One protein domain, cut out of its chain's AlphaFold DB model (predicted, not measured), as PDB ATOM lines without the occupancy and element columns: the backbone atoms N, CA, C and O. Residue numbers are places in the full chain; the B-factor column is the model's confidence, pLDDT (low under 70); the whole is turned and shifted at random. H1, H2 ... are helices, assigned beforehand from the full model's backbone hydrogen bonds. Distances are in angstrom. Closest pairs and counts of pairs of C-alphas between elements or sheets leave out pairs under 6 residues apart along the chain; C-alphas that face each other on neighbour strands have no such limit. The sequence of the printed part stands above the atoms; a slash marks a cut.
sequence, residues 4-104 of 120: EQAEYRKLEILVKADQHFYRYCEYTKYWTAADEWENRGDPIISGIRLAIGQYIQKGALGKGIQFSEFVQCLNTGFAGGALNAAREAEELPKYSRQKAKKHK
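What this domain is: This is residues 4 to 104 of the 120 residues of an uncharacterized protein of Avibacterium paragallinarum (UniProt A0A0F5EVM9). What is the main picture? One long straight helix, H1, runs along one side of a body made of a second helix, H3, which crosses it, and short helices joined by loops. H4 packs on the middle of H1, H2 is at H1's last turns, and H5, H6 and H7 are on the side away from H1. What is it made of? The printed part has 101 residues with seven named helices, H1 to H7 in chain order, and no named strand: all helix. How is it shaped? It is compact and rounded, with a radius of gyration of the C-alphas of 13.2 A and spans of 35 by 31 by 27 A.

Where its parts are: Where are the longer helices? H1, residues 4 to 30, is 38.4 A long, from C-alpha 4 at (137.708, 120.267, 100.247). H3, residues 43 to 57, is 20.7 A long. Where are the others? H2 is residues 34 to 38, H4 67 to 71, H5 78 to 81, H6 84 to 88, and H7 97 to 102, with C-alpha 102 at (143.730, 98.974, 111.681).

How they stand to each other: What meets H1? With residues 14 to 21 alone it touches H4, the closest C-alphas being Leu 14 and Ser 68, 5.3 A. H3 is close but not clearly touching, Phe 21 to Ile 52 at 6.5 A between closest C-alphas, and only just about perpendicular at 73 degrees. What touches the hub, H3? H6 does, C-alphas Ile 44 and Ala 86 being closest at 4.3 A, and H4, Ala 51 and Val 71 at 6.5 A; H2 only just touches H3 and H1, with 3 pairs of C-alphas within 8 A each. Where are H5 and H7? H5 is near H3, and H7 is close but not clearly touching H4, with the C-alphas of Glu 69 and Lys 99 closest at 7.1 A. Are the backbones helical? Every O i to N i+4 pair is within hydrogen-bond range in H1, H2, H3, H4, H6 and H7; H5 is too short for one.

The domain as a whole: How large is it? The C-alphas farthest apart, Glu 4 and Tyr 30, are 38.4 A apart. Is anything cut or uncertain? The printed part has no cut and no long link, and no printed residue is under 70; its mean pLDDT is 92.5.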
ATOM      1  N   GLU A   4     136.838 119.610  99.271       83.81
ATOM      2  CA  GLU A   4     137.708 120.267 100.247       83.81
ATOM      3  C   GLU A   4     136.952 120.687 101.522       83.81
ATOM      4  O   GLU A   4     137.378 120.383 102.633       83.81
ATOM      5  N   GLN A   5     135.767 121.294 101.390       85.81
ATOM      6  CA  GLN A   5     134.925 121.654 102.542       85.81
ATOM      7  C   GLN A   5     134.502 120.430 103.368       85.81
ATOM      8  O   GLN A   5     134.380 120.513 104.590       85.81
ATOM      9  N   ALA A   6     134.281 119.287 102.715       84.31
ATOM     10  CA  ALA A   6     133.939 118.045 103.402       84.31
ATOM     11  C   ALA A   6     135.122 117.482 104.212       84.31
ATOM     12  O   ALA A   6     134.919 116.936 105.299       84.31
ATOM     13  N   GLU A   7     136.347 117.620 103.700       88.00
ATOM     14  CA  GLU A   7     137.565 117.202 104.399       88.00
ATOM     15  C   GLU A   7     137.852 118.083 105.614       88.00
ATOM     16  O   GLU A   7     138.099 117.546 106.696       88.00
ATOM     17  N   TYR A   8     137.724 119.406 105.479       91.75
ATOM     18  CA  TYR A   8     137.864 120.329 106.608       91.75
ATOM     19  C   TYR A   8     136.859 120.031 107.718       91.75
ATOM     20  O   TYR A   8     137.262 119.839 108.863       91.75
ATOM     21  N   ARG A   9     135.575 119.868 107.381       91.75
ATOM     22  CA  ARG A   9     134.539 119.525 108.368       91.75
ATOM     23  C   ARG A   9     134.857 118.224 109.101       91.75
ATOM     24  O   ARG A   9     134.664 118.107 110.306       91.75
ATOM     25  N   LYS A  10     135.381 117.224 108.388       92.31
ATOM     26  CA  LYS A  10     135.802 115.968 109.014       92.31
ATOM     27  C   LYS A  10     136.946 116.192 110.004       92.31
ATOM     28  O   LYS A  10     136.920 115.590 111.072       92.31
ATOM     29  N   LEU A  11     137.933 117.018 109.660       93.88
ATOM     30  CA  LEU A  11     139.045 117.353 110.553       93.88
ATOM     31  C   LEU A  11     138.564 118.113 111.794       93.88
ATOM     32  O   LEU A  11     138.979 117.767 112.897       93.88
ATOM     33  N   GLU A  12     137.647 119.066 111.637       96.12
ATOM     34  CA  GLU A  12     137.045 119.801 112.757       96.12
ATOM     35  C   GLU A  12     136.380 118.855 113.761       96.12
ATOM     36  O   GLU A  12     136.634 118.958 114.958       96.12
ATOM     37  N   ILE A  13     135.612 117.868 113.285       96.69
ATOM     38  CA  ILE A  13     134.962 116.869 114.150       96.69
ATOM     39  C   ILE A  13     135.995 116.026 114.913       96.69
ATOM     40  O   ILE A  13     135.785 115.684 116.077       96.69
ATOM     41  N   LEU A  14     137.122 115.678 114.282       96.88
ATOM     42  CA  LEU A  14     138.187 114.923 114.953       96.88
ATOM     43  C   LEU A  14     138.835 115.748 116.066       96.88
ATOM     44  O   LEU A  14     138.966 115.252 117.184       96.88
ATOM     45  N   VAL A  15     139.171 117.008 115.779       96.75
ATOM     46  CA  VAL A  15     139.734 117.937 116.768       96.75
ATOM     47  C   VAL A  15     138.760 118.144 117.924       96.75
ATOM     48  O   VAL A  15     139.168 118.099 119.083       96.75
ATOM     49  N   LYS A  16     137.469 118.306 117.625       96.81
ATOM     50  CA  LYS A  16     136.417 118.494 118.628       96.81
ATOM     51  C   LYS A  16     136.273 117.281 119.548       96.81
ATOM     52  O   LYS A  16     136.203 117.435 120.764       96.81
ATOM     53  N   ALA A  17     136.321 116.069 118.995       97.06
ATOM     54  CA  ALA A  17     136.310 114.852 119.799       97.06
ATOM     55  C   ALA A  17     137.512 114.791 120.755       97.06
ATOM     56  O   ALA A  17     137.338 114.498 121.936       97.06
ATOM     57  N   ASP A  18     138.722 115.105 120.283       97.56
ATOM     58  CA  ASP A  18     139.902 115.135 121.153       97.56
ATOM     59  C   ASP A  18     139.789 116.238 122.226       97.56
ATOM     60  O   ASP A  18     140.101 115.988 123.390       97.56
ATOM     61  N   GLN A  19     139.257 117.419 121.885       97.38
ATOM     62  CA  GLN A  19     138.956 118.490 122.848       97.38
ATOM     63  C   GLN A  19     137.996 118.037 123.950       97.38
ATOM     64  O   GLN A  19     138.230 118.358 125.115       97.38
ATOM     65  N   HIS A  20     136.962 117.257 123.624       97.38
ATOM     66  CA  HIS A  20     136.064 116.684 124.632       97.38
ATOM     67  C   HIS A  20     136.804 115.809 125.637       97.38
ATOM     68  O   HIS A  20     136.555 115.915 126.836       97.38
ATOM     69  N   PHE A  21     137.754 114.989 125.182       97.00
ATOM     70  CA  PHE A  21     138.580 114.194 126.088       97.00
ATOM     71  C   PHE A  21     139.426 115.078 127.016       97.00
ATOM     72  O   PHE A  21     139.433 114.850 128.225       97.00
ATOM     73  N   TYR A  22     140.072 116.122 126.487       95.94
ATOM     74  CA  TYR A  22     140.837 117.066 127.311       95.94
ATOM     75  C   TYR A  22     139.959 117.785 128.341       95.94
ATOM     76  O   TYR A  22     140.296 117.793 129.525       95.94
ATOM     77  N   ARG A  23     138.806 118.320 127.924       96.88
ATOM     78  CA  ARG A  23     137.844 118.992 128.814       96.88
ATOM     79  C   ARG A  23     137.303 118.047 129.883       96.88
ATOM     80  O   ARG A  23     137.111 118.460 131.023       96.88
ATOM     81  N   TYR A  24     137.098 116.773 129.547       96.44
ATOM     82  CA  TYR A  24     136.717 115.761 130.527       96.44
ATOM     83  C   TYR A  24     137.840 115.493 131.536       96.44
ATOM     84  O   TYR A  24     137.577 115.355 132.727       96.44
ATOM     85  N   CYS A  25     139.105 115.460 131.104       95.06
ATOM     86  CA  CYS A  25     140.235 115.368 132.028       95.06
ATOM     87  C   CYS A  25     140.299 116.578 132.973       95.06
ATOM     88  O   CYS A  25     140.477 116.393 134.178       95.06
ATOM     89  N   GLU A  26     140.102 117.797 132.461       96.69
ATOM     90  CA  GLU A  26     140.015 119.006 133.293       96.69
ATOM     91  C   GLU A  26     138.855 118.923 134.283       96.69
ATOM     92  O   GLU A  26     139.054 119.171 135.469       96.69
ATOM     93  N   TYR A  27     137.686 118.460 133.838       96.06
ATOM     94  CA  TYR A  27     136.544 118.189 134.705       96.06
ATOM     95  C   TYR A  27     136.900 117.211 135.832       96.06
ATOM     96  O   TYR A  27     136.708 117.527 137.003       96.06
ATOM     97  N   THR A  28     137.500 116.059 135.515       94.44
ATOM     98  CA  THR A  28     137.852 115.063 136.543       94.44
ATOM     99  C   THR A  28     138.884 115.563 137.555       94.44
ATOM    100  O   THR A  28     138.911 115.074 138.681       94.44
ATOM    101  N   LYS A  29     139.735 116.526 137.174       95.12
ATOM    102  CA  LYS A  29     140.808 117.047 138.031       95.12
ATOM    103  C   LYS A  29     140.416 118.311 138.798       95.12
ATOM    104  O   LYS A  29     140.848 118.489 139.933       95.12
ATOM    105  N   TYR A  30     139.645 119.190 138.170       96.25
ATOM    106  CA  TYR A  30     139.384 120.553 138.633       96.25
ATOM    107  C   TYR A  30     137.893 120.899 138.717       96.25
ATOM    108  O   TYR A  30     137.564 122.026 139.075       96.25
ATOM    109  N   TRP A  31     136.987 119.967 138.399       93.81
ATOM    110  CA  TRP A  31     135.532 120.187 138.407       93.81
ATOM    111  C   TRP A  31     135.051 121.280 137.426       93.81
ATOM    112  O   TRP A  31     133.983 121.867 137.588       93.81
ATOM    113  N   THR A  32     135.822 121.572 136.378       93.81
ATOM    114  CA  THR A  32     135.448 122.542 135.333       93.81
ATOM    115  C   THR A  32     134.283 122.037 134.477       93.81
ATOM    116  O   THR A  32     134.249 120.853 134.151       93.81
ATOM    117  N   ALA A  33     133.376 122.929 134.050       92.56
ATOM    118  CA  ALA A  33     132.178 122.585 133.256       92.56
ATOM    119  C   ALA A  33     131.322 121.483 133.912       92.56
ATOM    120  O   ALA A  33     130.847 120.534 133.290       92.56
ATOM    121  N   ALA A  34     131.201 121.618 135.225       93.12
ATOM    122  CA  ALA A  34     130.459 120.786 136.142       93.12
ATOM    123  C   ALA A  34     129.061 120.357 135.666       93.12
ATOM    124  O   ALA A  34     128.695 119.183 135.635       93.12
ATOM    125  N   ASP A  35     128.295 121.381 135.342       94.00
ATOM    126  CA  ASP A  35     126.922 121.392 134.883       94.00
ATOM    127  C   ASP A  35     126.758 120.647 133.561       94.00
ATOM    128  O   ASP A  35     125.820 119.867 133.414       94.00
ATOM    129  N   GLU A  36     127.700 120.826 132.634       93.12
ATOM    130  CA  GLU A  36     127.743 120.081 131.380       93.12
ATOM    131  C   GLU A  36     128.001 118.600 131.653       93.12
ATOM    132  O   GLU A  36     127.186 117.751 131.294       93.12
ATOM    133  N   TRP A  37     129.107 118.272 132.325       94.38
ATOM    134  CA  TRP A  37     129.528 116.881 132.456       94.38
ATOM    135  C   TRP A  37     128.600 116.058 133.337       94.38
ATOM    136  O   TRP A  37     128.381 114.891 133.023       94.38
ATOM    137  N   GLU A  38     128.001 116.619 134.389       93.25
ATOM    138  CA  GLU A  38     127.035 115.899 135.227       93.25
ATOM    139  C   GLU A  38     125.606 115.863 134.671       93.25
ATOM    140  O   GLU A  38     124.772 115.123 135.199       93.25
ATOM    141  N   ASN A  39     125.331 116.527 133.545       92.50
ATOM    142  CA  ASN A  39     124.058 116.390 132.845       92.50
ATOM    143  C   ASN A  39     123.957 115.049 132.094       92.50
ATOM    144  O   ASN A  39     124.067 114.958 130.872       92.50
ATOM    145  N   ARG A  40     123.696 113.973 132.840       85.69
ATOM    146  CA  ARG A  40     123.506 112.622 132.280       85.69
ATOM    147  C   ARG A  40     122.200 112.458 131.497       85.69
ATOM    148  O   ARG A  40     122.033 111.438 130.833       85.69
ATOM    149  N   GLY A  41     121.281 113.420 131.605       91.44
ATOM    150  CA  GLY A  41     120.033 113.443 130.845       91.44
ATOM    151  C   GLY A  41     120.228 113.857 129.387       91.44
ATOM    152  O   GLY A  41     119.397 113.512 128.550       91.44
ATOM    153  N   ASP A  42     121.327 114.549 129.072       95.88
ATOM    154  CA  ASP A  42     121.672 114.897 127.697       95.88
ATOM    155  C   ASP A  42     122.273 113.674 126.967       95.88
ATOM    156  O   ASP A  42     123.337 113.172 127.359       95.88
ATOM    157  N   PRO A  43     121.627 113.173 125.895       94.75
ATOM    158  CA  PRO A  43     122.119 112.020 125.148       94.75
ATOM    159  C   PRO A  43     123.462 112.278 124.446       94.75
ATOM    160  O   PRO A  43     124.219 111.329 124.228       94.75
ATOM    161  N   ILE A  44     123.791 113.531 124.113       96.44
ATOM    162  CA  ILE A  44     125.082 113.907 123.527       96.44
ATOM    163  C   ILE A  44     126.183 113.735 124.575       96.44
ATOM    164  O   ILE A  44     127.130 112.975 124.351       96.44
ATOM    165  N   ILE A  45     126.034 114.374 125.740       95.94
ATOM    166  CA  ILE A  45     127.012 114.287 126.833       95.94
ATOM    167  C   ILE A  45     127.160 112.846 127.316       95.94
ATOM    168  O   ILE A  45     128.281 112.360 127.483       95.94
ATOM    169  N   SER A  46     126.051 112.127 127.483       94.19
ATOM    170  CA  SER A  46     126.063 110.717 127.874       94.19
ATOM    171  C   SER A  46     126.855 109.854 126.880       94.19
ATOM    172  O   SER A  46     127.728 109.078 127.283       94.19
ATOM    173  N   GLY A  47     126.639 110.051 125.573       94.50
ATOM    174  CA  GLY A  47     127.392 109.370 124.518       94.50
ATOM    175  C   GLY A  47     128.893 109.675 124.553       94.50
ATOM    176  O   GLY A  47     129.714 108.756 124.465       94.50
ATOM    177  N   ILE A  48     129.270 110.945 124.739       96.38
ATOM    178  CA  ILE A  48     130.674 111.374 124.854       96.38
ATOM    179  C   ILE A  48     131.331 110.760 126.097       96.38
ATOM    180  O   ILE A  48     132.391 110.137 125.983       96.38
ATOM    181  N   ARG A  49     130.694 110.854 127.272       95.19
ATOM    182  CA  ARG A  49     131.201 110.264 128.525       95.19
ATOM    183  C   ARG A  49     131.416 108.762 128.388       95.19
ATOM    184  O   ARG A  49     132.445 108.247 128.824       95.19
ATOM    185  N   LEU A  50     130.479 108.058 127.755       93.62
ATOM    186  CA  LEU A  50     130.592 106.621 127.527       93.62
ATOM    187  C   LEU A  50     131.784 106.282 126.621       93.62
ATOM    188  O   LEU A  50     132.542 105.353 126.914       93.62
ATOM    189  N   ALA A  51     131.980 107.048 125.545       94.69
ATOM    190  CA  ALA A  51     133.119 106.888 124.647       94.69
ATOM    191  C   ALA A  51     134.454 107.080 125.385       94.69
ATOM    192  O   ALA A  51     135.371 106.269 125.234       94.69
ATOM    193  N   ILE A  52     134.547 108.124 126.218       95.81
ATOM    194  CA  ILE A  52     135.729 108.428 127.036       95.81
ATOM    195  C   ILE A  52     135.978 107.325 128.066       95.81
ATOM    196  O   ILE A  52     137.103 106.840 128.192       95.81
ATOM    197  N   GLY A  53     134.932 106.862 128.754       93.06
ATOM    198  CA  GLY A  53     135.032 105.751 129.698       93.06
ATOM    199  C   GLY A  53     135.614 104.496 129.047       93.06
ATOM    200  O   GLY A  53     136.536 103.888 129.589       93.06
ATOM    201  N   GLN A  54     135.161 104.154 127.838       92.06
ATOM    202  CA  GLN A  54     135.729 103.038 127.075       92.06
ATOM    203  C   GLN A  54     137.173 103.277 126.636       92.06
ATOM    204  O   GLN A  54     137.988 102.354 126.688       92.06
ATOM    205  N   TYR A  55     137.501 104.495 126.210       94.12
ATOM    206  CA  TYR A  55     138.858 104.859 125.808       94.12
ATOM    207  C   TYR A  55     139.863 104.625 126.943       94.12
ATOM    208  O   TYR A  55     140.909 103.998 126.736       94.12
ATOM    209  N   ILE A  56     139.493 105.047 128.156       92.25
ATOM    210  CA  ILE A  56     140.270 104.848 129.381       92.25
ATOM    211  C   ILE A  56     140.306 103.359 129.753       92.25
ATOM    212  O   ILE A  56     141.389 102.793 129.896       92.25
ATOM    213  N   GLN A  57     139.149 102.693 129.833       90.75
ATOM    214  CA  GLN A  57     139.044 101.286 130.246       90.75
ATOM    215  C   GLN A  57     139.857 100.341 129.347       90.75
ATOM    216  O   GLN A  57     140.431  99.360 129.815       90.75
ATOM    217  N   LYS A  58     139.921 100.616 128.040       87.56
ATOM    218  CA  LYS A  58     140.675  99.799 127.073       87.56
ATOM    219  C   LYS A  58     142.164 100.155 127.001       87.56
ATOM    220  O   LYS A  58     142.896  99.501 126.240       87.56
ATOM    221  N   GLY A  59     142.602 101.175 127.745       88.31
ATOM    222  CA  GLY A  59     143.977 101.672 127.754       88.31
ATOM    223  C   GLY A  59     144.441 102.123 126.369       88.31
ATOM    224  O   GLY A  59     145.581 101.867 125.988       88.31
ATOM    225  N   ALA A  60     143.545 102.711 125.570       89.88
ATOM    226  CA  ALA A  60     143.830 103.042 124.173       89.88
ATOM    227  C   ALA A  60     144.929 104.112 124.037       89.88
ATOM    228  O   ALA A  60     145.765 104.007 123.139       89.88
ATOM    229  N   LEU A  61     145.006 105.048 124.990       89.75
ATOM    230  CA  LEU A  61     146.097 106.021 125.079       89.75
ATOM    231  C   LEU A  61     147.469 105.342 125.213       89.75
ATOM    232  O   LEU A  61     148.391 105.662 124.472       89.75
ATOM    233  N   GLY A  62     147.591 104.338 126.090       88.19
ATOM    234  CA  GLY A  62     148.830 103.568 126.269       88.19
ATOM    235  C   GLY A  62     149.233 102.746 125.037       88.19
ATOM    236  O   GLY A  62     150.377 102.320 124.923       88.19
ATOM    237  N   LYS A  63     148.309 102.551 124.089       89.25
ATOM    238  CA  LYS A  63     148.548 101.904 122.789       89.25
ATOM    239  C   LYS A  63     148.851 102.913 121.674       89.25
ATOM    240  O   LYS A  63     148.914 102.519 120.511       89.25
ATOM    241  N   GLY A  64     148.996 104.199 122.006       90.81
ATOM    242  CA  GLY A  64     149.259 105.273 121.047       90.81
ATOM    243  C   GLY A  64     148.076 105.601 120.133       90.81
ATOM    244  O   GLY A  64     148.283 106.119 119.041       90.81
ATOM    245  N   ILE A  65     146.845 105.269 120.536       93.19
ATOM    246  CA  ILE A  65     145.633 105.556 119.759       93.19
ATOM    247  C   ILE A  65     145.024 106.848 120.298       93.19
ATOM    248  O   ILE A  65     144.710 106.921 121.486       93.19
ATOM    249  N   GLN A  66     144.831 107.855 119.445       95.31
ATOM    250  CA  GLN A  66     144.141 109.090 119.836       95.31
ATOM    251  C   GLN A  66     142.654 108.834 120.110       95.31
ATOM    252  O   GLN A  66     142.073 107.876 119.591       95.31
ATOM    253  N   PHE A  67     142.023 109.681 120.922       96.31
ATOM    254  CA  PHE A  67     140.621 109.494 121.289       96.31
ATOM    255  C   PHE A  67     139.707 109.558 120.056       96.31
ATOM    256  O   PHE A  67     138.921 108.638 119.822       96.31
ATOM    257  N   SER A  68     139.881 110.560 119.197       96.06
ATOM    258  CA  SER A  68     139.146 110.706 117.937       96.06
ATOM    259  C   SER A  68     139.298 109.498 116.995       96.06
ATOM    260  O   SER A  68     138.349 109.108 116.305       96.06
ATOM    261  N   GLU A  69     140.460 108.835 116.978       93.81
ATOM    262  CA  GLU A  69     140.671 107.584 116.234       93.81
ATOM    263  C   GLU A  69     139.971 106.390 116.890       93.81
ATOM    264  O   GLU A  69     139.368 105.560 116.201       93.81
ATOM    265  N   PHE A  70     140.024 106.307 118.218       94.69
ATOM    266  CA  PHE A  70     139.374 105.251 118.981       94.69
ATOM    267  C   PHE A  70     137.852 105.287 118.822       94.69
ATOM    268  O   PHE A  70     137.241 104.251 118.560       94.69
ATOM    269  N   VAL A  71     137.228 106.465 118.899       94.06
ATOM    270  CA  VAL A  71     135.768 106.612 118.769       94.06
ATOM    271  C   VAL A  71     135.265 106.171 117.393       94.06
ATOM    272  O   VAL A  71     134.189 105.578 117.282       94.06
ATOM    273  N   GLN A  72     136.062 106.376 116.339       94.31
ATOM    274  CA  GLN A  72     135.759 105.855 115.001       94.31
ATOM    275  C   GLN A  72     135.774 104.324 114.946       94.31
ATOM    276  O   GLN A  72     135.220 103.745 114.015       94.31
ATOM    277  N   CYS A  73     136.398 103.646 115.906       92.12
ATOM    278  CA  CYS A  73     136.417 102.189 115.963       92.12
ATOM    279  C   CYS A  73     135.167 101.604 116.640       92.12
ATOM    280  O   CYS A  73     134.849 100.437 116.412       92.12
ATOM    281  N   LEU A  74     134.441 102.400 117.429       90.94
ATOM    282  CA  LEU A  74     133.190 101.984 118.062       90.94
ATOM    283  C   LEU A  74     132.081 101.948 117.006       90.94
ATOM    284  O   LEU A  74     131.861 102.931 116.300       90.94
ATOM    285  N   ASN A  75     131.385 100.823 116.854       88.62
ATOM    286  CA  ASN A  75     130.356 100.684 115.818       88.62
ATOM    287  C   ASN A  75     129.109 101.555 116.115       88.62
ATOM    288  O   ASN A  75     129.008 102.219 117.147       88.62
ATOM    289  N   THR A  76     128.166 101.617 115.174       85.88
ATOM    290  CA  THR A  76     126.911 102.382 115.334       85.88
ATOM    291  C   THR A  76     125.928 101.727 116.303       85.88
ATOM    292  O   THR A  76     125.172 102.428 116.958       85.88
ATOM    293  N   GLY A  77     125.961 100.397 116.433       84.12
ATOM    294  CA  GLY A  77     125.159  99.649 117.411       84.12
ATOM    295  C   GLY A  77     125.774  99.590 118.814       84.12
ATOM    296  O   GLY A  77     125.272  98.873 119.676       84.12
ATOM    297  N   PHE A  78     126.884 100.295 119.044       84.38
ATOM    298  CA  PHE A  78     127.631 100.233 120.290       84.38
ATOM    299  C   PHE A  78     126.757 100.749 121.434       84.38
ATOM    300  O   PHE A  78     126.179 101.831 121.319       84.38
ATOM    301  N   ALA A  79     126.660  99.963 122.512       82.69
ATOM    302  CA  ALA A  79     125.824 100.260 123.676       82.69
ATOM    303  C   ALA A  79     124.391 100.678 123.288       82.69
ATOM    304  O   ALA A  79     123.890 101.710 123.725       82.69
ATOM    305  N   GLY A  80     123.762  99.920 122.383       83.69
ATOM    306  CA  GLY A  80     122.400 100.205 121.918       83.69
ATOM    307  C   GLY A  80     122.269 101.475 121.070       83.69
ATOM    308  O   GLY A  80     121.167 101.979 120.901       83.69
ATOM    309  N   GLY A  81     123.374 102.007 120.539       88.25
ATOM    310  CA  GLY A  81     123.374 103.246 119.758       88.25
ATOM    311  C   GLY A  81     123.573 104.515 120.585       88.25
ATOM    312  O   GLY A  81     123.341 105.606 120.071       88.25
ATOM    313  N   ALA A  82     124.055 104.406 121.827       89.75
ATOM    314  CA  ALA A  82     124.285 105.543 122.726       89.75
ATOM    315  C   ALA A  82     125.215 106.640 122.159       89.75
ATOM    316  O   ALA A  82     125.190 107.776 122.617       89.75
ATOM    317  N   LEU A  83     126.029 106.325 121.146       93.31
ATOM    318  CA  LEU A  83     126.906 107.291 120.469       93.31
ATOM    319  C   LEU A  83     126.205 108.085 119.355       93.31
ATOM    320  O   LEU A  83     126.799 109.020 118.822       93.31
ATOM    321  N   ASN A  84     125.002 107.687 118.936       94.56
ATOM    322  CA  ASN A  84     124.387 108.212 117.716       94.56
ATOM    323  C   ASN A  84     124.007 109.685 117.856       94.56
ATOM    324  O   ASN A  84     124.360 110.454 116.970       94.56
ATOM    325  N   ALA A  85     123.436 110.100 118.990       95.69
ATOM    326  CA  ALA A  85     123.105 111.505 119.238       95.69
ATOM    327  C   ALA A  85     124.340 112.419 119.116       95.69
ATOM    328  O   ALA A  85     124.322 113.401 118.381       95.69
ATOM    329  N   ALA A  86     125.457 112.044 119.749       95.94
ATOM    330  CA  ALA A  86     126.706 112.803 119.661       95.94
ATOM    331  C   ALA A  86     127.318 112.805 118.245       95.94
ATOM    332  O   ALA A  86     127.966 113.767 117.844       95.94
ATOM    333  N   ARG A  87     127.117 111.740 117.460       95.88
ATOM    334  CA  ARG A  87     127.581 111.667 116.062       95.88
ATOM    335  C   ARG A  87     126.715 112.475 115.105       95.88
ATOM    336  O   ARG A  87     127.241 113.056 114.161       95.88
ATOM    337  N   GLU A  88     125.406 112.476 115.319       96.12
ATOM    338  CA  GLU A  88     124.441 113.271 114.557       96.12
ATOM    339  C   GLU A  88     124.630 114.765 114.827       96.12
ATOM    340  O   GLU A  88     124.567 115.558 113.892       96.12
ATOM    341  N   ALA A  89     124.974 115.124 116.067       96.31
ATOM    342  CA  ALA A  89     125.380 116.474 116.458       96.31
ATOM    343  C   ALA A  89     126.817 116.847 116.037       96.31
ATOM    344  O   ALA A  89     127.269 117.953 116.319       96.31
ATOM    345  N   GLU A  90     127.548 115.940 115.377       96.19
ATOM    346  CA  GLU A  90     128.936 116.147 114.935       96.19
ATOM    347  C   GLU A  90     129.926 116.473 116.073       96.19
ATOM    348  O   GLU A  90     130.999 117.031 115.853       96.19
ATOM    349  N   GLU A  91     129.597 116.062 117.297       96.62
ATOM    350  CA  GLU A  91     130.487 116.112 118.460       96.62
ATOM    351  C   GLU A  91     131.483 114.947 118.467       96.62
ATOM    352  O   GLU A  91     132.584 115.050 119.007       96.62
ATOM    353  N   LEU A  92     131.102 113.826 117.845       96.69
ATOM    354  CA  LEU A  92     131.939 112.645 117.676       96.69
ATOM    355  C   LEU A  92     132.008 112.209 116.208       96.69
ATOM    356  O   LEU A  92     131.015 112.280 115.477       96.69
ATOM    357  N   PRO A  93     133.146 111.653 115.762       96.00
ATOM    358  CA  PRO A  93     133.274 111.150 114.408       96.00
ATOM    359  C   PRO A  93     132.442 109.880 114.182       96.00
ATOM    360  O   PRO A  93     132.224 109.043 115.071       96.00
ATOM    361  N   LYS A  94     132.010 109.705 112.930       94.31
ATOM    362  CA  LYS A  94     131.290 108.509 112.482       94.31
ATOM    363  C   LYS A  94     132.184 107.270 112.539       94.31
ATOM    364  O   LYS A  94     133.401 107.346 112.388       94.31
ATOM    365  N   TYR A  95     131.558 106.109 112.708       92.81
ATOM    366  CA  TYR A  95     132.247 104.822 112.666       92.81
ATOM    367  C   TYR A  95     133.015 104.621 111.345       92.81
ATOM    368  O   TYR A  95     132.493 104.865 110.257       92.81
ATOM    369  N   SER A  96     134.242 104.109 111.444       91.56
ATOM    370  CA  SER A  96     135.096 103.711 110.329       91.56
ATOM    371  C   SER A  96     135.570 102.272 110.509       91.56
ATOM    372  O   SER A  96     136.443 101.961 111.325       91.56
ATOM    373  N   ARG A  97     135.052 101.379 109.657       87.31
ATOM    374  CA  ARG A  97     135.467  99.967 109.614       87.31
ATOM    375  C   ARG A  97     136.968  99.809 109.352       87.31
ATOM    376  O   ARG A  97     137.594  98.895 109.884       87.31
ATOM    377  N   GLN A  98     137.550 100.699 108.546       88.88
ATOM    378  CA  GLN A  98     138.980 100.683 108.241       88.88
ATOM    379  C   GLN A  98     139.820 100.976 109.490       88.88
ATOM    380  O   GLN A  98     140.794 100.265 109.739       88.88
ATOM    381  N   LYS A  99     139.427 101.971 110.300       88.56
ATOM    382  CA  LYS A  99     140.102 102.287 111.570       88.56
ATOM    383  C   LYS A  99     139.942 101.149 112.577       88.56
ATOM    384  O   LYS A  99     140.947 100.699 113.120       88.56
ATOM    385  N   ALA A 100     138.735 100.600 112.727       86.56
ATOM    386  CA  ALA A 100     138.496  99.452 113.605       86.56
ATOM    387  C   ALA A 100     139.413  98.262 113.261       86.56
ATOM    388  O   ALA A 100     140.065  97.697 114.140       86.56
ATOM    389  N   LYS A 101     139.547  97.940 111.963       86.25
ATOM    390  CA  LYS A 101     140.465  96.896 111.481       86.25
ATOM    391  C   LYS A 101     141.932  97.249 111.746       86.25
ATOM    392  O   LYS A 101     142.669  96.393 112.228       86.25
ATOM    393  N   LYS A 102     142.352  98.491 111.461       87.50
ATOM    394  CA  LYS A 102     143.730  98.974 111.681       87.50
ATOM    395  C   LYS A 102     144.155  98.809 113.141       87.50
ATOM    396  O   LYS A 102     145.236  98.296 113.404       87.50
ATOM    397  N   HIS A 103     143.293  99.204 114.074       83.38
ATOM    398  CA  HIS A 103     143.590  99.169 115.507       83.38
ATOM    399  C   HIS A 103     143.217  97.839 116.180       83.38
ATOM    400  O   HIS A 103     143.386  97.706 117.390       83.38
ATOM    401  N   LYS A 104     142.733  96.846 115.413       83.50
ATOM    402  CA  LYS A 104     142.265  95.539 115.914       83.50
ATOM    403  C   LYS A 104     141.241  95.672 117.050       83.50
ATOM    404  O   LYS A 104     141.195  94.851 117.964       83.50
TER     405      LYS A 104